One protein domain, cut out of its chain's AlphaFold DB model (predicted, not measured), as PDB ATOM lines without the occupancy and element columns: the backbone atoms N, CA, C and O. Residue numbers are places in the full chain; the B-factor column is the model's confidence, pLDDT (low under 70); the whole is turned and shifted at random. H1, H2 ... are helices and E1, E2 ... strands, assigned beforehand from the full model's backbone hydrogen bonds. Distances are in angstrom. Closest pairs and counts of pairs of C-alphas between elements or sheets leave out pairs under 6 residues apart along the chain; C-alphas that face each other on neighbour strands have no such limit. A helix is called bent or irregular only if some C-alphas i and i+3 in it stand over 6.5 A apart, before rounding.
ATOM      1  N   ASN A   2      64.465 -28.756 -11.505       47.03
ATOM      2  CA  ASN A   2      64.208 -30.127 -11.981       47.03
ATOM      3  C   ASN A   2      63.828 -30.227 -13.470       47.03
ATOM      4  O   ASN A   2      62.879 -29.571 -13.898       47.03
ATOM      5  N   LYS A   3      64.487 -31.139 -14.210       50.22
ATOM      6  CA  LYS A   3      64.176 -31.545 -15.602       50.22
ATOM      7  C   LYS A   3      62.675 -31.754 -15.858       50.22
ATOM      8  O   LYS A   3      62.176 -31.349 -16.901       50.22
ATOM      9  N   ASN A   4      61.939 -32.281 -14.878       47.59
ATOM     10  CA  ASN A   4      60.494 -32.508 -14.984       47.59
ATOM     11  C   ASN A   4      59.680 -31.212 -15.129       47.59
ATOM     12  O   ASN A   4      58.706 -31.199 -15.872       47.59
ATOM     13  N   LYS A   5      60.087 -30.099 -14.498       44.06
ATOM     14  CA  LYS A   5      59.411 -28.801 -14.686       44.06
ATOM     15  C   LYS A   5      59.615 -28.263 -16.104       44.06
ATOM     16  O   LYS A   5      58.702 -27.675 -16.668       44.06
ATOM     17  N   LEU A   6      60.790 -28.506 -16.684       43.56
ATOM     18  CA  LEU A   6      61.155 -28.069 -18.034       43.56
ATOM     19  C   LEU A   6      60.431 -28.898 -19.110       43.56
ATOM     20  O   LEU A   6      59.917 -28.335 -20.070       43.56
ATOM     21  N   ILE A   7      60.305 -30.211 -18.895       46.69
ATOM     22  CA  ILE A   7      59.539 -31.125 -19.759       46.69
ATOM     23  C   ILE A   7      58.041 -30.809 -19.706       46.69
ATOM     24  O   ILE A   7      57.414 -30.680 -20.753       46.69
ATOM     25  N   VAL A   8      57.469 -30.615 -18.512       44.06
ATOM     26  CA  VAL A   8      56.055 -30.230 -18.367       44.06
ATOM     27  C   VAL A   8      55.800 -28.875 -19.023       44.06
ATOM     28  O   VAL A   8      54.853 -28.756 -19.786       44.06
ATOM     29  N   MET A   9      56.678 -27.887 -18.835       42.47
ATOM     30  CA  MET A   9      56.557 -26.587 -19.501       42.47
ATOM     31  C   MET A   9      56.628 -26.704 -21.032       42.47
ATOM     32  O   MET A   9      55.843 -26.057 -21.720       42.47
ATOM     33  N   PHE A  10      57.508 -27.553 -21.574       44.50
ATOM     34  CA  PHE A  10      57.624 -27.778 -23.020       44.50
ATOM     35  C   PHE A  10      56.398 -28.495 -23.595       44.50
ATOM     36  O   PHE A  10      55.907 -28.114 -24.652       44.50
ATOM     37  N   ILE A  11      55.856 -29.487 -22.881       43.22
ATOM     38  CA  ILE A  11      54.622 -30.182 -23.266       43.22
ATOM     39  C   ILE A  11      53.435 -29.219 -23.190       43.22
ATOM     40  O   ILE A  11      52.678 -29.121 -24.148       43.22
ATOM     41  N   THR A  12      53.292 -28.444 -22.113       41.62
ATOM     42  CA  THR A  12      52.237 -27.428 -21.993       41.62
ATOM     43  C   THR A  12      52.353 -26.372 -23.094       41.62
ATOM     44  O   THR A  12      51.343 -25.994 -23.678       41.62
ATOM     45  N   PHE A  13      53.566 -25.940 -23.442       42.72
ATOM     46  CA  PHE A  13      53.813 -25.003 -24.538       42.72
ATOM     47  C   PHE A  13      53.501 -25.613 -25.914       42.72
ATOM     48  O   PHE A  13      52.841 -24.971 -26.726       42.72
ATOM     49  N   ALA A  14      53.887 -26.867 -26.164       42.25
ATOM     50  CA  ALA A  14      53.571 -27.588 -27.396       42.25
ATOM     51  C   ALA A  14      52.060 -27.826 -27.553       42.25
ATOM     52  O   ALA A  14      51.514 -27.625 -28.636       42.25
ATOM     53  N   VAL A  15      51.366 -28.175 -26.465       51.44
ATOM     54  CA  VAL A  15      49.902 -28.311 -26.420       51.44
ATOM     55  C   VAL A  15      49.225 -26.961 -26.633       51.44
ATOM     56  O   VAL A  15      48.267 -26.888 -27.395       51.44
ATOM     57  N   LEU A  16      49.731 -25.876 -26.041       50.44
ATOM     58  CA  LEU A  16      49.227 -24.521 -26.286       50.44
ATOM     59  C   LEU A  16      49.418 -24.118 -27.749       50.44
ATOM     60  O   LEU A  16      48.464 -23.644 -28.361       50.44
ATOM     61  N   ILE A  17      50.586 -24.358 -28.347       51.94
ATOM     62  CA  ILE A  17      50.843 -24.097 -29.772       51.94
ATOM     63  C   ILE A  17      49.931 -24.949 -30.661       51.94
ATOM     64  O   ILE A  17      49.401 -24.433 -31.639       51.94
ATOM     65  N   ALA A  18      49.687 -26.213 -30.314       50.56
ATOM     66  CA  ALA A  18      48.799 -27.105 -31.062       50.56
ATOM     67  C   ALA A  18      47.301 -26.796 -30.852       50.56
ATOM     68  O   ALA A  18      46.477 -27.029 -31.733       50.56
ATOM     69  N   ALA A  19      46.903 -26.237 -29.712       53.78
ATOM     70  CA  ALA A  19      45.518 -25.835 -29.455       53.78
ATOM     71  C   ALA A  19      45.210 -24.428 -29.993       53.78
ATOM     72  O   ALA A  19      44.061 -24.123 -30.318       53.78
ATOM     73  N   THR A  20      46.231 -23.577 -30.127       55.75
ATOM     74  CA  THR A  20      46.117 -22.182 -30.574       55.75
ATOM     75  C   THR A  20      45.395 -22.083 -31.929       55.75
ATOM     76  O   THR A  20      44.347 -21.434 -31.971       55.75
ATOM     77  N   PRO A  21      45.808 -22.765 -33.017       59.03
ATOM     78  CA  PRO A  21      45.103 -22.672 -34.296       59.03
ATOM     79  C   PRO A  21      43.645 -23.150 -34.242       59.03
ATOM     80  O   PRO A  21      42.795 -22.634 -34.962       59.03
ATOM     81  N   PHE A  22      43.313 -24.089 -33.349       62.28
ATOM     82  CA  PHE A  22      41.937 -24.560 -33.166       62.28
ATOM     83  C   PHE A  22      41.048 -23.507 -32.492       62.28
ATOM     84  O   PHE A  22      39.961 -23.191 -32.984       62.28
ATOM     85  N   ILE A  23      41.515 -22.933 -31.379       62.75
ATOM     86  CA  ILE A  23      40.790 -21.898 -30.627       62.75
ATOM     87  C   ILE A  23      40.634 -20.639 -31.490       62.75
ATOM     88  O   ILE A  23      39.530 -20.102 -31.618       62.75
ATOM     89  N   PHE A  24      41.714 -20.200 -32.140       65.38
ATOM     90  CA  PHE A  24      41.690 -19.036 -33.024       65.38
ATOM     91  C   PHE A  24      40.916 -19.298 -34.316       65.38
ATOM     92  O   PHE A  24      40.194 -18.410 -34.763       65.38
ATOM     93  N   GLY A  25      40.968 -20.508 -34.871       65.44
ATOM     94  CA  GLY A  25      40.139 -20.917 -36.004       65.44
ATOM     95  C   GLY A  25      38.645 -20.808 -35.705       65.44
ATOM     96  O   GLY A  25      37.903 -20.249 -36.514       65.44
ATOM     97  N   LYS A  26      38.192 -21.252 -34.524       73.62
ATOM     98  CA  LYS A  26      36.792 -21.083 -34.088       73.62
ATOM     99  C   LYS A  26      36.417 -19.613 -33.888       73.62
ATOM    100  O   LYS A  26      35.363 -19.189 -34.357       73.62
ATOM    101  N   LEU A  27      37.277 -18.828 -33.241       75.94
ATOM    102  CA  LEU A  27      37.063 -17.391 -33.018       75.94
ATOM    103  C   LEU A  27      36.989 -16.594 -34.328       75.94
ATOM    104  O   LEU A  27      36.081 -15.781 -34.503       75.94
ATOM    105  N   MET A  28      37.916 -16.831 -35.258       76.94
ATOM    106  CA  MET A  28      37.953 -16.156 -36.557       76.94
ATOM    107  C   MET A  28      36.756 -16.538 -37.420       76.94
ATOM    108  O   MET A  28      36.113 -15.652 -37.974       76.94
ATOM    109  N   ASN A  29      36.394 -17.824 -37.469       78.44
ATOM    110  CA  ASN A  29      35.186 -18.261 -38.167       78.44
ATOM    111  C   ASN A  29      33.911 -17.693 -37.534       78.44
ATOM    112  O   ASN A  29      32.999 -17.305 -38.257       78.44
ATOM    113  N   SER A  30      33.844 -17.581 -36.205       81.75
ATOM    114  CA  SER A  30      32.719 -16.939 -35.515       81.75
ATOM    115  C   SER A  30      32.594 -15.460 -35.892       81.75
ATOM    116  O   SER A  30      31.516 -15.037 -36.306       81.75
ATOM    117  N   ARG A  31      33.690 -14.689 -35.845       82.62
ATOM    118  CA  ARG A  31      33.702 -13.273 -36.267       82.62
ATOM    119  C   ARG A  31      33.366 -13.102 -37.745       82.62
ATOM    120  O   ARG A  31      32.616 -12.200 -38.101       82.62
ATOM    121  N   TYR A  32      33.888 -13.982 -38.592       83.38
ATOM    122  CA  TYR A  32      33.571 -14.016 -40.012       83.38
ATOM    123  C   TYR A  32      32.077 -14.279 -40.249       83.38
ATOM    124  O   TYR A  32      31.420 -13.526 -40.962       83.38
ATOM    125  N   ASN A  33      31.508 -15.295 -39.597       83.94
ATOM    126  CA  ASN A  33      30.084 -15.612 -39.698       83.94
ATOM    127  C   ASN A  33      29.207 -14.484 -39.145       83.94
ATOM    128  O   ASN A  33      28.171 -14.181 -39.730       83.94
ATOM    129  N   GLN A  34      29.631 -13.831 -38.061       85.94
ATOM    130  CA  GLN A  34      28.959 -12.651 -37.529       85.94
ATOM    131  C   GLN A  34      28.944 -11.517 -38.558       85.94
ATOM    132  O   GLN A  34      27.879 -10.985 -38.841       85.94
ATOM    133  N   MET A  35      30.082 -11.214 -39.192       84.62
ATOM    134  CA  MET A  35      30.151 -10.230 -40.277       84.62
ATOM    135  C   MET A  35      29.184 -10.581 -41.422       84.62
ATOM    136  O   MET A  35      28.470  -9.703 -41.900       84.62
ATOM    137  N   LEU A  36      29.117 -11.845 -41.856       84.62
ATOM    138  CA  LEU A  36      28.165 -12.258 -42.897       84.62
ATOM    139  C   LEU A  36      26.708 -12.078 -42.451       84.62
ATOM    140  O   LEU A  36      25.881 -11.617 -43.235       84.62
ATOM    141  N   ASN A  37      26.386 -12.407 -41.200       84.44
ATOM    142  CA  ASN A  37      25.043 -12.224 -40.650       84.44
ATOM    143  C   ASN A  37      24.664 -10.739 -40.536       84.44
ATOM    144  O   ASN A  37      23.537 -10.375 -40.867       84.44
ATOM    145  N   ASP A  38      25.610  -9.876 -40.162       80.94
ATOM    146  CA  ASP A  38      25.423  -8.422 -40.124       80.94
ATOM    147  C   ASP A  38      25.199  -7.825 -41.525       80.94
ATOM    148  O   ASP A  38      24.516  -6.813 -41.674       80.94
ATOM    149  N   LEU A  39      25.773  -8.421 -42.573       82.06
ATOM    150  CA  LEU A  39      25.505  -8.024 -43.961       82.06
ATOM    151  C   LEU A  39      24.129  -8.517 -44.427       82.06
ATOM    152  O   LEU A  39      23.393  -7.763 -45.066       82.06
ATOM    153  N   ARG A  40      23.744  -9.742 -44.051       83.44
ATOM    154  CA  ARG A  40      22.410 -10.295 -44.336       83.44
ATOM    155  C   ARG A  40      21.294  -9.487 -43.690       83.44
ATOM    156  O   ARG A  40      20.298  -9.205 -44.350       83.44
ATOM    157  N   SER A  41      21.471  -9.041 -42.446       82.69
ATOM    158  CA  SER A  41      20.480  -8.197 -41.759       82.69
ATOM    159  C   SER A  41      20.284  -6.832 -42.428       82.69
ATOM    160  O   SER A  41      19.219  -6.231 -42.302       82.69
ATOM    161  N   LYS A  42      21.270  -6.363 -43.206       77.38
ATOM    162  CA  LYS A  42      21.175  -5.155 -44.043       77.38
ATOM    163  C   LYS A  42      20.517  -5.403 -45.405       77.38
ATOM    164  O   LYS A  42      20.360  -4.455 -46.170       77.38
ATOM    165  N   GLY A  43      20.121  -6.640 -45.707       81.12
ATOM    166  CA  GLY A  43      19.446  -7.021 -46.949       81.12
ATOM    167  C   GLY A  43      20.368  -7.554 -48.049       81.12
ATOM    168  O   GLY A  43      19.908  -7.729 -49.173       81.12
ATOM    169  N   ILE A  44      21.648  -7.814 -47.762       82.12
ATOM    170  CA  ILE A  44      22.568  -8.439 -48.725       82.12
ATOM    171  C   ILE A  44      22.355  -9.955 -48.697       82.12
ATOM    172  O   ILE A  44      22.508 -10.585 -47.652       82.12
ATOM    173  N   SER A  45      22.047 -10.559 -49.842       87.00
ATOM    174  CA  SER A  45      21.966 -12.020 -49.935       87.00
ATOM    175  C   SER A  45      23.371 -12.606 -50.099       87.00
ATOM    176  O   SER A  45      24.165 -12.111 -50.897       87.00
ATOM    177  N   ILE A  46      23.703 -13.619 -49.293       85.62
ATOM    178  CA  ILE A  46      25.034 -14.242 -49.261       85.62
ATOM    179  C   ILE A  46      24.874 -15.757 -49.208       85.62
ATOM    180  O   ILE A  46      24.528 -16.307 -48.150       85.62
ATOM    181  N   ASN A  47      25.226 -16.413 -50.309       87.56
ATOM    182  CA  ASN A  47      25.230 -17.863 -50.453       87.56
ATOM    183  C   ASN A  47      26.666 -18.389 -50.398       87.56
ATOM    184  O   ASN A  47      27.547 -17.893 -51.095       87.56
ATOM    185  N   VAL A  48      26.913 -19.396 -49.559       86.31
ATOM    186  CA  VAL A  48      28.217 -20.072 -49.495       86.31
ATOM    187  C   VAL A  48      28.186 -21.231 -50.482       86.31
ATOM    188  O   VAL A  48      27.512 -22.228 -50.239       86.31
ATOM    189  N   VAL A  49      28.908 -21.098 -51.592       86.19
ATOM    190  CA  VAL A  49      28.948 -22.106 -52.667       86.19
ATOM    191  C   VAL A  49      29.972 -23.193 -52.359       86.19
ATOM    192  O   VAL A  49      29.820 -24.349 -52.745       86.19
ATOM    193  N   LYS A  50      31.048 -22.828 -51.654       86.06
ATOM    194  CA  LYS A  50      32.129 -23.749 -51.314       86.06
ATOM    195  C   LYS A  50      32.753 -23.385 -49.982       86.06
ATOM    196  O   LYS A  50      33.064 -22.219 -49.744       86.06
ATOM    197  N   ASP A  51      32.994 -24.399 -49.160       84.81
ATOM    198  CA  ASP A  51      33.695 -24.270 -47.888       84.81
ATOM    199  C   ASP A  51      34.831 -25.300 -47.829       84.81
ATOM    200  O   ASP A  51      34.602 -26.506 -47.755       84.81
ATOM    201  N   LYS A  52      36.070 -24.816 -47.930       80.69
ATOM    202  CA  LYS A  52      37.304 -25.598 -47.785       80.69
ATOM    203  C   LYS A  52      38.046 -25.162 -46.521       80.69
ATOM    204  O   LYS A  52      39.227 -24.817 -46.553       80.69
ATOM    205  N   SER A  53      37.341 -25.154 -45.396       74.69
ATOM    206  CA  SER A  53      37.948 -24.897 -44.092       74.69
ATOM    207  C   SER A  53      38.793 -26.088 -43.632       74.69
ATOM    208  O   SER A  53      38.296 -27.197 -43.462       74.69
ATOM    209  N   THR A  54      40.083 -25.852 -43.408       74.62
ATOM    210  CA  THR A  54      41.034 -26.802 -42.814       74.62
ATOM    211  C   THR A  54      41.475 -26.319 -41.436       74.62
ATOM    212  O   THR A  54      41.126 -25.222 -41.007       74.62
ATOM    213  N   TYR A  55      42.287 -27.114 -40.738       61.34
ATOM    214  CA  TYR A  55      42.841 -26.733 -39.438       61.34
ATOM    215  C   TYR A  55      43.704 -25.454 -39.507       61.34
ATOM    216  O   TYR A  55      43.564 -24.585 -38.650       61.34
ATOM    217  N   LEU A  56      44.525 -25.274 -40.551       71.69
ATOM    218  CA  LEU A  56      45.438 -24.121 -40.677       71.69
ATOM    219  C   LEU A  56      44.876 -22.954 -41.496       71.69
ATOM    220  O   LEU A  56      45.305 -21.813 -41.304       71.69
ATOM    221  N   GLN A  57      43.947 -23.215 -42.414       81.06
ATOM    222  CA  GLN A  57      43.478 -22.227 -43.380       81.06
ATOM    223  C   GLN A  57      41.999 -22.412 -43.696       81.06
ATOM    224  O   GLN A  57      41.532 -23.530 -43.893       81.06
ATOM    225  N   THR A  58      41.298 -21.294 -43.814       81.19
ATOM    226  CA  THR A  58      39.929 -21.226 -44.302       81.19
ATOM    227  C   THR A  58      39.916 -20.618 -45.700       81.19
ATOM    228  O   THR A  58      40.520 -19.567 -45.930       81.19
ATOM    229  N   ASP A  59      39.233 -21.295 -46.620       87.00
ATOM    230  CA  ASP A  59      38.966 -20.837 -47.983       87.00
ATOM    231  C   ASP A  59      37.473 -21.025 -48.280       87.00
ATOM    232  O   ASP A  59      36.951 -22.141 -48.179       87.00
ATOM    233  N   LYS A  60      36.768 -19.934 -48.574       87.12
ATOM    234  CA  LYS A  60      35.324 -19.942 -48.827       87.12
ATOM    235  C   LYS A  60      34.999 -19.187 -50.096       87.12
ATOM    236  O   LYS A  60      35.523 -18.105 -50.326       87.12
ATOM    237  N   VAL A  61      34.059 -19.719 -50.861       88.75
ATOM    238  CA  VAL A  61      33.524 -19.063 -52.054       88.75
ATOM    239  C   VAL A  61      32.098 -18.625 -51.771       88.75
ATOM    240  O   VAL A  61      31.261 -19.438 -51.365       88.75
ATOM    241  N   LEU A  62      31.841 -17.338 -51.970       88.19
ATOM    242  CA  LEU A  62      30.563 -16.688 -51.748       88.19
ATOM    243  C   LEU A  62      29.998 -16.161 -53.063       88.19
ATOM    244  O   LEU A  62      30.711 -15.525 -53.839       88.19
ATOM    245  N   GLU A  63      28.698 -16.332 -53.237       88.56
ATOM    246  CA  GLU A  63      27.894 -15.528 -54.151       88.56
ATOM    247  C   GLU A  63      27.175 -14.462 -53.331       88.56
ATOM    248  O   GLU A  63      26.483 -14.769 -52.354       88.56
ATOM    249  N   VAL A  64      27.390 -13.199 -53.690       86.25
ATOM    250  CA  VAL A  64      26.890 -12.037 -52.954       86.25
ATOM    251  C   VAL A  64      26.021 -11.187 -53.859       86.25
ATOM    252  O   VAL A  64      26.441 -10.786 -54.938       86.25
ATOM    253  N   SER A  65      24.834 -10.861 -53.372       87.19
ATOM    254  CA  SER A  65      23.794 -10.123 -54.079       87.19
ATOM    255  C   SER A  65      23.459  -8.849 -53.307       87.19
ATOM    256  O   SER A  65      22.942  -8.906 -52.186       87.19
ATOM    257  N   ILE A  66      23.782  -7.694 -53.887       83.94
ATOM    258  CA  ILE A  66      23.577  -6.369 -53.293       83.94
ATOM    259  C   ILE A  66      22.354  -5.713 -53.949       83.94
ATOM    260  O   ILE A  66      22.407  -5.424 -55.146       83.94
ATOM    261  N   PRO A  67      21.268  -5.448 -53.203       82.31
ATOM    262  CA  PRO A  67      20.058  -4.840 -53.755       82.31
ATOM    263  C   PRO A  67      20.197  -3.324 -53.973       82.31
ATOM    264  O   PRO A  67      20.906  -2.638 -53.232       82.31
ATOM    265  N   SER A  68      19.419  -2.786 -54.914       80.06
ATOM    266  CA  SER A  68      19.362  -1.354 -55.274       80.06
ATOM    267  C   SER A  68      19.160  -0.405 -54.093       80.06
ATOM    268  O   SER A  68      19.768   0.663 -54.027       80.06
ATOM    269  N   LYS A  69      18.368  -0.823 -53.094       78.88
ATOM    270  CA  LYS A  69      18.104  -0.045 -51.872       78.88
ATOM    271  C   LYS A  69      19.390   0.374 -51.145       78.88
ATOM    272  O   LYS A  69      19.388   1.391 -50.459       78.88
ATOM    273  N   LEU A  70      20.475  -0.392 -51.290       73.00
ATOM    274  CA  LEU A  70      21.781  -0.088 -50.698       73.00
ATOM    275  C   LEU A  70      22.727   0.668 -51.644       73.00
ATOM    276  O   LEU A  70      23.717   1.226 -51.178       73.00
ATOM    277  N   LEU A  71      22.450   0.673 -52.948       65.44
ATOM    278  CA  LEU A  71      23.320   1.228 -53.989       65.44
ATOM    279  C   LEU A  71      23.025   2.702 -54.306       65.44
ATOM    280  O   LEU A  71      23.882   3.372 -54.875       65.44
ATOM    281  N   ASN A  72      21.859   3.215 -53.893       59.56
ATOM    282  CA  ASN A  72      21.444   4.611 -54.091       59.56
ATOM    283  C   ASN A  72      21.550   5.058 -55.567       59.56
ATOM    284  O   ASN A  72      22.116   6.100 -55.887       59.56
ATOM    285  N   ASP A  73      21.040   4.225 -56.474       60.44
ATOM    286  CA  ASP A  73      21.288   4.269 -57.924       60.44
ATOM    287  C   ASP A  73      20.148   4.898 -58.751       60.44
ATOM    288  O   ASP A  73      20.039   4.659 -59.956       60.44
ATOM    289  N   ASN A  74      19.280   5.697 -58.121       66.00
ATOM    290  CA  ASN A  74      18.080   6.283 -58.740       66.00
ATOM    291  C   ASN A  74      17.199   5.259 -59.498       66.00
ATOM    292  O   ASN A  74      16.441   5.640 -60.388       66.00
ATOM    293  N   GLY A  75      17.280   3.965 -59.158       72.00
ATOM    294  CA  GLY A  75      16.475   2.900 -59.759       72.00
ATOM    295  C   GLY A  75      16.989   2.374 -61.104       72.00
ATOM    296  O   GLY A  75      16.249   1.676 -61.799       72.00
ATOM    297  N   VAL A  76      18.225   2.691 -61.504       83.94
ATOM    298  CA  VAL A  76      18.827   2.150 -62.742       83.94
ATOM    299  C   VAL A  76      19.292   0.709 -62.548       83.94
ATOM    300  O   VAL A  76      19.072  -0.139 -63.414       83.94
ATOM    301  N   ILE A  77      19.919   0.422 -61.411       84.31
ATOM    302  CA  ILE A  77      20.395  -0.912 -61.054       84.31
ATOM    303  C   ILE A  77      19.364  -1.515 -60.093       84.31
ATOM    304  O   ILE A  77      18.863  -0.857 -59.191       84.31
ATOM    305  N   LYS A  78      18.973  -2.768 -60.319       86.75
ATOM    306  CA  LYS A  78      18.132  -3.543 -59.396       86.75
ATOM    307  C   LYS A  78      18.989  -4.303 -58.394       86.75
ATOM    308  O   LYS A  78      18.650  -4.370 -57.213       86.75
ATOM    309  N   GLU A  79      20.086  -4.883 -58.867       85.75
ATOM    310  CA  GLU A  79      20.940  -5.757 -58.070       85.75
ATOM    311  C   GLU A  79      22.352  -5.836 -58.667       85.75
ATOM    312  O   GLU A  79      22.522  -5.825 -59.886       85.75
ATOM    313  N   ILE A  80      23.369  -5.967 -57.815       85.38
ATOM    314  CA  ILE A  80      24.735  -6.330 -58.214       85.38
ATOM    315  C   ILE A  80      25.073  -7.695 -57.622       85.38
ATOM    316  O   ILE A  80      24.981  -7.886 -56.412       85.38
ATOM    317  N   LYS A  81      25.516  -8.619 -58.471       87.50
ATOM    318  CA  LYS A  81      25.963  -9.964 -58.111       87.50
ATOM    319  C   LYS A  81      27.477 -10.061 -58.212       87.50
ATOM    320  O   LYS A  81      28.064  -9.714 -59.238       87.50
ATOM    321  N   LEU A  82      28.104 -10.537 -57.149       87.81
ATOM    322  CA  LEU A  82      29.546 -10.663 -57.001       87.81
ATOM    323  C   LEU A  82      29.906 -12.096 -56.628       87.81
ATOM    324  O   LEU A  82      29.262 -12.704 -55.773       87.81
ATOM    325  N   HIS A  83      31.022 -12.562 -57.170       90.75
ATOM    326  CA  HIS A  83      31.695 -13.762 -56.700       90.75
ATOM    327  C   HIS A  83      32.874 -13.358 -55.827       90.75
ATOM    328  O   HIS A  83      33.750 -12.610 -56.275       90.75
ATOM    329  N   ILE A  84      32.913 -13.851 -54.593       89.12
ATOM    330  CA  ILE A  84      33.944 -13.492 -53.618       89.12
ATOM    331  C   ILE A  84      34.599 -14.755 -53.071       89.12
ATOM    332  O   ILE A  84      33.951 -15.579 -52.431       89.12
ATOM    333  N   GLU A  85      35.903 -14.881 -53.280       90.06
ATOM    334  CA  GLU A  85      36.737 -15.899 -52.653       90.06
ATOM    335  C   GLU A  85      37.419 -15.303 -51.414       90.06
ATOM    336  O   GLU A  85      38.190 -14.346 -51.504       90.06
ATOM    337  N   THR A  86      37.138 -15.861 -50.243       87.38
ATOM    338  CA  THR A  86      37.692 -15.419 -48.963       87.38
ATOM    339  C   THR A  86      38.764 -16.389 -48.491       87.38
ATOM    340  O   THR A  86      38.487 -17.573 -48.324       87.38
ATOM    341  N   LYS A  87      39.961 -15.883 -48.172       89.69
ATOM    342  CA  LYS A  87      41.098 -16.669 -47.672       89.69
ATOM    343  C   LYS A  87      41.658 -16.087 -46.380       89.69
ATOM    344  O   LYS A  87      41.969 -14.897 -46.317       89.69
ATOM    345  N   PHE A  88      41.846 -16.923 -45.360       85.56
ATOM    346  CA  PHE A  88      42.559 -16.544 -44.134       85.56
ATOM    347  C   PHE A  88      43.180 -17.738 -43.412       85.56
ATOM    348  O   PHE A  88      42.704 -18.867 -43.512       85.56
ATOM    349  N   LYS A  89      44.259 -17.487 -42.664       82.62
ATOM    350  CA  LYS A  89      44.884 -18.488 -41.791       82.62
ATOM    351  C   LYS A  89      44.153 -18.529 -40.449       82.62
ATOM    352  O   LYS A  89      43.790 -17.490 -39.913       82.62
ATOM    353  N   ASN A  90      44.007 -19.705 -39.856       72.00
ATOM    354  CA  ASN A  90      43.368 -19.884 -38.548       72.00
ATOM    355  C   ASN A  90      44.344 -19.597 -37.387       72.00
ATOM    356  O   ASN A  90      44.403 -20.342 -36.419       72.00
ATOM    357  N   LEU A  91      45.148 -18.534 -37.492       72.44
ATOM    358  CA  LEU A  91      46.174 -18.151 -36.512       72.44
ATOM    359  C   LEU A  91      45.860 -16.776 -35.895       72.44
ATOM    360  O   LEU A  91      45.172 -15.968 -36.535       72.44
ATOM    361  N   PRO A  92      46.363 -16.480 -34.680       59.47
ATOM    362  CA  PRO A  92      46.243 -15.151 -34.086       59.47
ATOM    363  C   PRO A  92      46.858 -14.084 -35.002       59.47
ATOM    364  O   PRO A  92      47.952 -14.265 -35.529       59.47
ATOM    365  N   VAL A  93      46.145 -12.962 -35.166       61.97
ATOM    366  CA  VAL A  93      46.578 -11.784 -35.948       61.97
ATOM    367  C   VAL A  93      46.831 -12.109 -37.427       61.97
ATOM    368  O   VAL A  93      47.916 -11.911 -37.968       61.97
ATOM    369  N   THR A  94      45.807 -12.619 -38.104       72.12
ATOM    370  CA  THR A  94      45.867 -12.917 -39.538       72.12
ATOM    371  C   THR A  94      44.940 -12.006 -40.321       72.12
ATOM    372  O   THR A  94      43.803 -11.746 -39.934       72.12
ATOM    373  N   ASN A  95      45.448 -11.516 -41.447       84.56
ATOM    374  CA  ASN A  95      44.637 -10.769 -42.388       84.56
ATOM    375  C   ASN A  95      43.681 -11.716 -43.110       84.56
ATOM    376  O   ASN A  95      44.090 -12.767 -43.610       84.56
ATOM    377  N   VAL A  96      42.426 -11.302 -43.201       85.50
ATOM    378  CA  VAL A  96      41.425 -11.916 -44.061       85.50
ATOM    379  C   VAL A  96      41.463 -11.226 -45.410       85.50
ATOM    380  O   VAL A  96      41.360 -10.000 -45.485       85.50
ATOM    381  N   LEU A  97      41.645 -12.019 -46.459       91.06
ATOM    382  CA  LEU A  97      41.684 -11.575 -47.844       91.06
ATOM    383  C   LEU A  97      40.372 -11.946 -48.524       91.06
ATOM    384  O   LEU A  97      39.932 -13.086 -48.424       91.06
ATOM    385  N   PHE A  98      39.783 -11.001 -49.241       88.69
ATOM    386  CA  PHE A  98      38.624 -11.198 -50.099       88.69
ATOM    387  C   PHE A  98      39.031 -10.866 -51.527       88.69
ATOM    388  O   PHE A  98      39.406  -9.729 -51.805       88.69
ATOM    389  N   PHE A  99      38.948 -11.837 -52.424       91.00
ATOM    390  CA  PHE A  99      39.154 -11.670 -53.855       91.00
ATOM    391  C   PHE A  99      37.787 -11.644 -54.522       91.00
ATOM    392  O   PHE A  99      37.102 -12.662 -54.588       91.00
ATOM    393  N   GLY A 100      37.366 -10.467 -54.961       85.38
ATOM    394  CA  GLY A 100      36.065 -10.256 -55.568       85.38
ATOM    395  C   GLY A 100      36.156 -10.041 -57.069       85.38
ATOM    396  O   GLY A 100      37.080  -9.397 -57.572       85.38
ATOM    397  N   LYS A 101      35.154 -10.535 -57.785       89.44
ATOM    398  CA  LYS A 101      34.883 -10.195 -59.183       89.44
ATOM    399  C   LYS A 101      33.392  -9.932 -59.359       89.44
ATOM    400  O   LYS A 101      32.566 -10.490 -58.634       89.44
ATOM    401  N   LEU A 102      33.058  -9.071 -60.310       86.94
ATOM    402  CA  LEU A 102      31.672  -8.880 -60.713       86.94
ATOM    403  C   LEU A 102      31.195 -10.094 -61.513       86.94
ATOM    404  O   LEU A 102      31.828 -10.452 -62.504       86.94
ATOM    405  N   ASP A 103      30.055 -10.654 -61.118       87.50
ATOM    406  CA  ASP A 103      29.348 -11.660 -61.908       87.50
ATOM    407  C   ASP A 103      28.275 -11.013 -62.775       87.50
ATOM    408  O   ASP A 103      28.214 -11.284 -63.964       87.50
ATOM    409  N   GLN A 104      27.421 -10.146 -62.230       91.19
ATOM    410  CA  GLN A 104      26.347  -9.529 -63.014       91.19
ATOM    411  C   GLN A 104      25.873  -8.223 -62.378       91.19
ATOM    412  O   GLN A 104      25.781  -8.107 -61.162       91.19
ATOM    413  N   VAL A 105      25.499  -7.256 -63.205       87.06
ATOM    414  CA  VAL A 105      24.634  -6.134 -62.842       87.06
ATOM    415  C   VAL A 105      23.262  -6.396 -63.455       87.06
ATOM    416  O   VAL A 105      23.130  -6.542 -64.673       87.06
ATOM    417  N   VAL A 106      22.251  -6.488 -62.599       89.81
ATOM    418  CA  VAL A 106      20.843  -6.573 -62.988       89.81
ATOM    419  C   VAL A 106      20.308  -5.151 -63.026       89.81
ATOM    420  O   VAL A 106      20.360  -4.436 -62.023       89.81
ATOM    421  N   LEU A 107      19.819  -4.725 -64.179       89.44
ATOM    422  CA  LEU A 107      19.281  -3.392 -64.411       89.44
ATOM    423  C   LEU A 107      17.763  -3.388 -64.223       89.44
ATOM    424  O   LEU A 107      17.108  -4.431 -64.153       89.44
ATOM    425  N   SER A 108      17.177  -2.200 -64.109       88.38
ATOM    426  CA  SER A 108      15.723  -2.070 -64.097       88.38
ATOM    427  C   SER A 108      15.103  -2.432 -65.446       88.38
ATOM    428  O   SER A 108      15.784  -2.483 -66.469       88.38
ATOM    429  N   ASP A 109      13.796  -2.716 -65.455       88.56
ATOM    430  CA  ASP A 109      13.127  -3.287 -66.637       88.56
ATOM    431  C   ASP A 109      13.257  -2.388 -67.875       88.56
ATOM    432  O   ASP A 109      13.355  -2.890 -68.992       88.56
ATOM    433  N   GLN A 110      13.369  -1.074 -67.661       86.62
ATOM    434  CA  GLN A 110      13.601  -0.072 -68.703       86.62
ATOM    435  C   GLN A 110      14.952  -0.234 -69.424       86.62
ATOM    436  O   GLN A 110      15.061   0.132 -70.591       86.62
ATOM    437  N   TYR A 111      15.968  -0.792 -68.759       87.81
ATOM    438  CA  TYR A 111      17.337  -0.930 -69.276       87.81
ATOM    439  C   TYR A 111      17.778  -2.389 -69.433       87.81
ATOM    440  O   TYR A 111      18.942  -2.663 -69.728       87.81
ATOM    441  N   LYS A 112      16.864  -3.346 -69.255       88.69
ATOM    442  CA  LYS A 112      17.170  -4.783 -69.273       88.69
ATOM    443  C   LYS A 112      17.804  -5.244 -70.590       88.69
ATOM    444  O   LYS A 112      18.672  -6.111 -70.604       88.69
ATOM    445  N   ASN A 113      17.428  -4.615 -71.700       88.44
ATOM    446  CA  ASN A 113      18.011  -4.848 -73.025       88.44
ATOM    447  C   ASN A 113      19.504  -4.465 -73.131       88.44
ATOM    448  O   ASN A 113      20.180  -4.927 -74.050       88.44
ATOM    449  N   LEU A 114      20.027  -3.637 -72.222       88.50
ATOM    450  CA  LEU A 114      21.439  -3.250 -72.175       88.50
ATOM    451  C   LEU A 114      22.295  -4.224 -71.359       88.50
ATOM    452  O   LEU A 114      23.515  -4.233 -71.532       88.50
ATOM    453  N   GLU A 115      21.695  -5.066 -70.511       88.12
ATOM    454  CA  GLU A 115      22.427  -5.996 -69.638       88.12
ATOM    455  C   GLU A 115      23.370  -6.910 -70.422       88.12
ATOM    456  O   GLU A 115      24.520  -7.094 -70.025       88.12
ATOM    457  N   SER A 116      22.913  -7.445 -71.558       88.25
ATOM    458  CA  SER A 116      23.701  -8.358 -72.398       88.25
ATOM    459  C   SER A 116      24.941  -7.698 -73.006       88.25
ATOM    460  O   SER A 116      25.913  -8.385 -73.303       88.25
ATOM    461  N   LYS A 117      24.936  -6.369 -73.161       86.88
ATOM    462  CA  LYS A 117      26.080  -5.591 -73.661       86.88
ATOM    463  C   LYS A 117      26.991  -5.125 -72.528       86.88
ATOM    464  O   LYS A 117      28.210  -5.163 -72.663       86.88
ATOM    465  N   ILE A 118      26.403  -4.685 -71.416       86.00
ATOM    466  CA  ILE A 118      27.129  -4.080 -70.294       86.00
ATOM    467  C   ILE A 118      27.829  -5.145 -69.446       86.00
ATOM    468  O   ILE A 118      28.989  -4.962 -69.080       86.00
ATOM    469  N   ASN A 119      27.171  -6.268 -69.152       89.12
ATOM    470  CA  ASN A 119      27.716  -7.272 -68.236       89.12
ATOM    471  C   ASN A 119      29.034  -7.897 -68.711       89.12
ATOM    472  O   ASN A 119      29.980  -7.877 -67.923       89.12
ATOM    473  N   PRO A 120      29.182  -8.351 -69.973       89.31
ATOM    474  CA  PRO A 120      30.464  -8.882 -70.448       89.31
ATOM    475  C   PRO A 120      31.607  -7.868 -70.321       89.31
ATOM    476  O   PRO A 120      32.739  -8.221 -69.990       89.31
ATOM    477  N   PHE A 121      31.304  -6.588 -70.552       85.25
ATOM    478  CA  PHE A 121      32.267  -5.507 -70.406       85.25
ATOM    479  C   PHE A 121      32.649  -5.284 -68.937       85.25
ATOM    480  O   PHE A 121      33.833  -5.285 -68.608       85.25
ATOM    481  N   LEU A 122      31.676  -5.136 -68.034       83.94
ATOM    482  CA  LEU A 122      31.950  -4.871 -66.621       83.94
ATOM    483  C   LEU A 122      32.643  -6.054 -65.927       83.94
ATOM    484  O   LEU A 122      33.592  -5.838 -65.176       83.94
ATOM    485  N   GLN A 123      32.231  -7.294 -66.208       88.06
ATOM    486  CA  GLN A 123      32.851  -8.517 -65.669       88.06
ATOM    487  C   GLN A 123      34.348  -8.601 -66.000       88.06
ATOM    488  O   GLN A 123      35.151  -9.072 -65.192       88.06
ATOM    489  N   LYS A 124      34.742  -8.128 -67.190       85.19
ATOM    490  CA  LYS A 124      36.142  -8.131 -67.627       85.19
ATOM    491  C   LYS A 124      37.026  -7.247 -66.744       85.19
ATOM    492  O   LYS A 124      38.184  -7.599 -66.517       85.19
ATOM    493  N   TYR A 125      36.493  -6.122 -66.266       81.69
ATOM    494  CA  TYR A 125      37.283  -5.055 -65.645       81.69
ATOM    495  C   TYR A 125      37.053  -4.882 -64.139       81.69
ATOM    496  O   TYR A 125      37.935  -4.370 -63.456       81.69
ATOM    497  N   ILE A 126      35.914  -5.310 -63.590       84.06
ATOM    498  CA  ILE A 126      35.616  -5.153 -62.160       84.06
ATOM    499  C   ILE A 126      36.115  -6.376 -61.388       84.06
ATOM    500  O   ILE A 126      35.417  -7.380 -61.221       84.06
ATOM    501  N   LYS A 127      37.344  -6.250 -60.890       86.94
ATOM    502  CA  LYS A 127      37.993  -7.177 -59.957       86.94
ATOM    503  C   LYS A 127      38.616  -6.391 -58.818       86.94
ATOM    504  O   LYS A 127      39.111  -5.281 -59.024       86.94
ATOM    505  N   PHE A 128      38.576  -6.949 -57.617       86.81
ATOM    506  CA  PHE A 128      39.070  -6.269 -56.433       86.81
ATOM    507  C   PHE A 128      39.618  -7.224 -55.383       86.81
ATOM    508  O   PHE A 128      39.254  -8.395 -55.303       86.81
ATOM    509  N   VAL A 129      40.478  -6.679 -54.532       91.06
ATOM    510  CA  VAL A 129      41.000  -7.336 -53.341       91.06
ATOM    511  C   VAL A 129      40.682  -6.468 -52.137       91.06
ATOM    512  O   VAL A 129      40.997  -5.277 -52.134       91.06
ATOM    513  N   VAL A 130      40.092  -7.059 -51.101       90.94
ATOM    514  CA  VAL A 130      39.912  -6.425 -49.791       90.94
ATOM    515  C   VAL A 130      40.702  -7.197 -48.747       90.94
ATOM    516  O   VAL A 130      40.692  -8.420 -48.724       90.94
ATOM    517  N   THR A 131      41.397  -6.485 -47.873       90.38
ATOM    518  CA  THR A 131      42.156  -7.042 -46.753       90.38
ATOM    519  C   THR A 131      41.636  -6.457 -45.450       90.38
ATOM    520  O   THR A 131      41.520  -5.236 -45.338       90.38
ATOM    521  N   THR A 132      41.362  -7.292 -44.450       87.50
ATOM    522  CA  THR A 132      40.998  -6.828 -43.104       87.50
ATOM    523  C   THR A 132      41.712  -7.625 -42.009       87.50
ATOM    524  O   THR A 132      41.682  -8.854 -42.040       87.50
ATOM    525  N   PRO A 133      42.337  -6.967 -41.017       84.75
ATOM    526  CA  PRO A 133      42.919  -7.651 -39.862       84.75
ATOM    527  C   PRO A 133      41.895  -7.954 -38.754       84.75
ATOM    528  O   PRO A 133      42.180  -8.726 -37.843       84.75
ATOM    529  N   ASN A 134      40.735  -7.288 -38.751       82.25
ATOM    530  CA  ASN A 134      39.858  -7.246 -37.573       82.25
ATOM    531  C   ASN A 134      38.360  -7.063 -37.882       82.25
ATOM    532  O   ASN A 134      37.588  -6.822 -36.953       82.25
ATOM    533  N   PHE A 135      37.953  -7.142 -39.153       81.75
ATOM    534  CA  PHE A 135      36.580  -6.900 -39.623       81.75
ATOM    535  C   PHE A 135      36.031  -5.492 -39.308       81.75
ATOM    536  O   PHE A 135      34.825  -5.243 -39.387       81.75
ATOM    537  N   ARG A 136      36.915  -4.547 -38.973       84.69
ATOM    538  CA  ARG A 136      36.605  -3.123 -38.772       84.69
ATOM    539  C   ARG A 136      37.364  -2.254 -39.756       84.69
ATOM    540  O   ARG A 136      36.764  -1.378 -40.363       84.69
ATOM    541  N   ASP A 137      38.652  -2.513 -39.933       88.94
ATOM    542  CA  ASP A 137      39.520  -1.836 -40.885       88.94
ATOM    543  C   ASP A 137      39.625  -2.668 -42.164       88.94
ATOM    544  O   ASP A 137      40.007  -3.835 -42.122       88.94
TER     545      ASP A 137
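What this domain is: This is residues 2 to 137 of the 398 residues of an uncharacterized protein of Nautilia sp. PV-1 (UniProt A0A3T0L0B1). Look for a long helix, H1, whose second arm packs over one face of a twisted sheet of five strands while residues 2 to 19 stick out beyond it as a free tail. H3 packs along E4 at the far end of the long axis from that tail. The printed part has 136 residues, with three named helices and five named strands in the order H1 E1 E2 H2 E3 E4 H3 E5; the sheet runs E1 - E2 - E3 - E4 - E5, all antiparallel. The class is mixed, helices and strands. The whole is only just loose, close to extended, with a radius of gyration of the C-alphas of 20.9 A and spans of 82 by 28 by 23 A.

How they stand to each other: Start at H1, residues 3 to 41, assigned as one helix by its hydrogen bonds but bent: C-alphas 18 and 21 are 6.6 A apart. Its arms, H1a (residues 3 to 18) and H1b (residues 21 to 41), stand at a shallow tilt of 25 degrees. Next find E1, residues 45 to 51, and E2, residues 57 to 67, a hairpin with N 47 and O 63 at 2.9 A. H1b is on the sheet at a height over the sheet of 9.4 A, along the strands at 3 degrees to E2 on the local plane; the two make two layers, a helix on one face of a sheet. The closest C-alphas of H1b and E1 are those of Arg 40 and Ile 46, 6.8 A. H1a is not on the sheet. H2, residues 68 to 71, stands at the sheet's level; its closest C-alpha pair with E3, residues 77 to 89, is Ser 68 and Lys 78, 4.8 A. E2 and E3 have N 62 and O 84 at 2.8 A. E3 forms a hairpin with E4, residues 96 to 107, with N 85 and O 99 at 2.8 A. H3, residues 109 to 125, is irregular, with C-alphas 110 and 113 at 7.8 A; its closest C-alpha pair with E4 is Leu 102 and Gln 123, 5.1 A. E5, residues 127 to 132, is an edge strand beside E4, with N 98 and O 130 at 2.8 A. In H1a and H1b every O i to N i+4 pair is within hydrogen-bond range; H3 has 5 of 13, beside 8 of 14 O i to N i+3 pairs, and H2 is too short for an O i to N i+4 pair.

Where its parts are: Find C-alpha 3 at (64.176, -31.545, -15.602), where H1a begins its 22.3 A; H1b measures 29.5 A. E2 measures 31.0 A, E3 35.8 A, E4 31.3 A and H3 24.2 A. E5 ends at C-alpha 132, (40.998, -6.828, -43.104).

The domain as a whole: The C-alphas of Asn 2 and Gln 110 are the two farthest apart, 81.7 A. The printed part has no cut and no long link. Mean pLDDT of the printed part is 77.4; residues 2 to 25, 55, 71 to 74 and 92 to 93 are under 70.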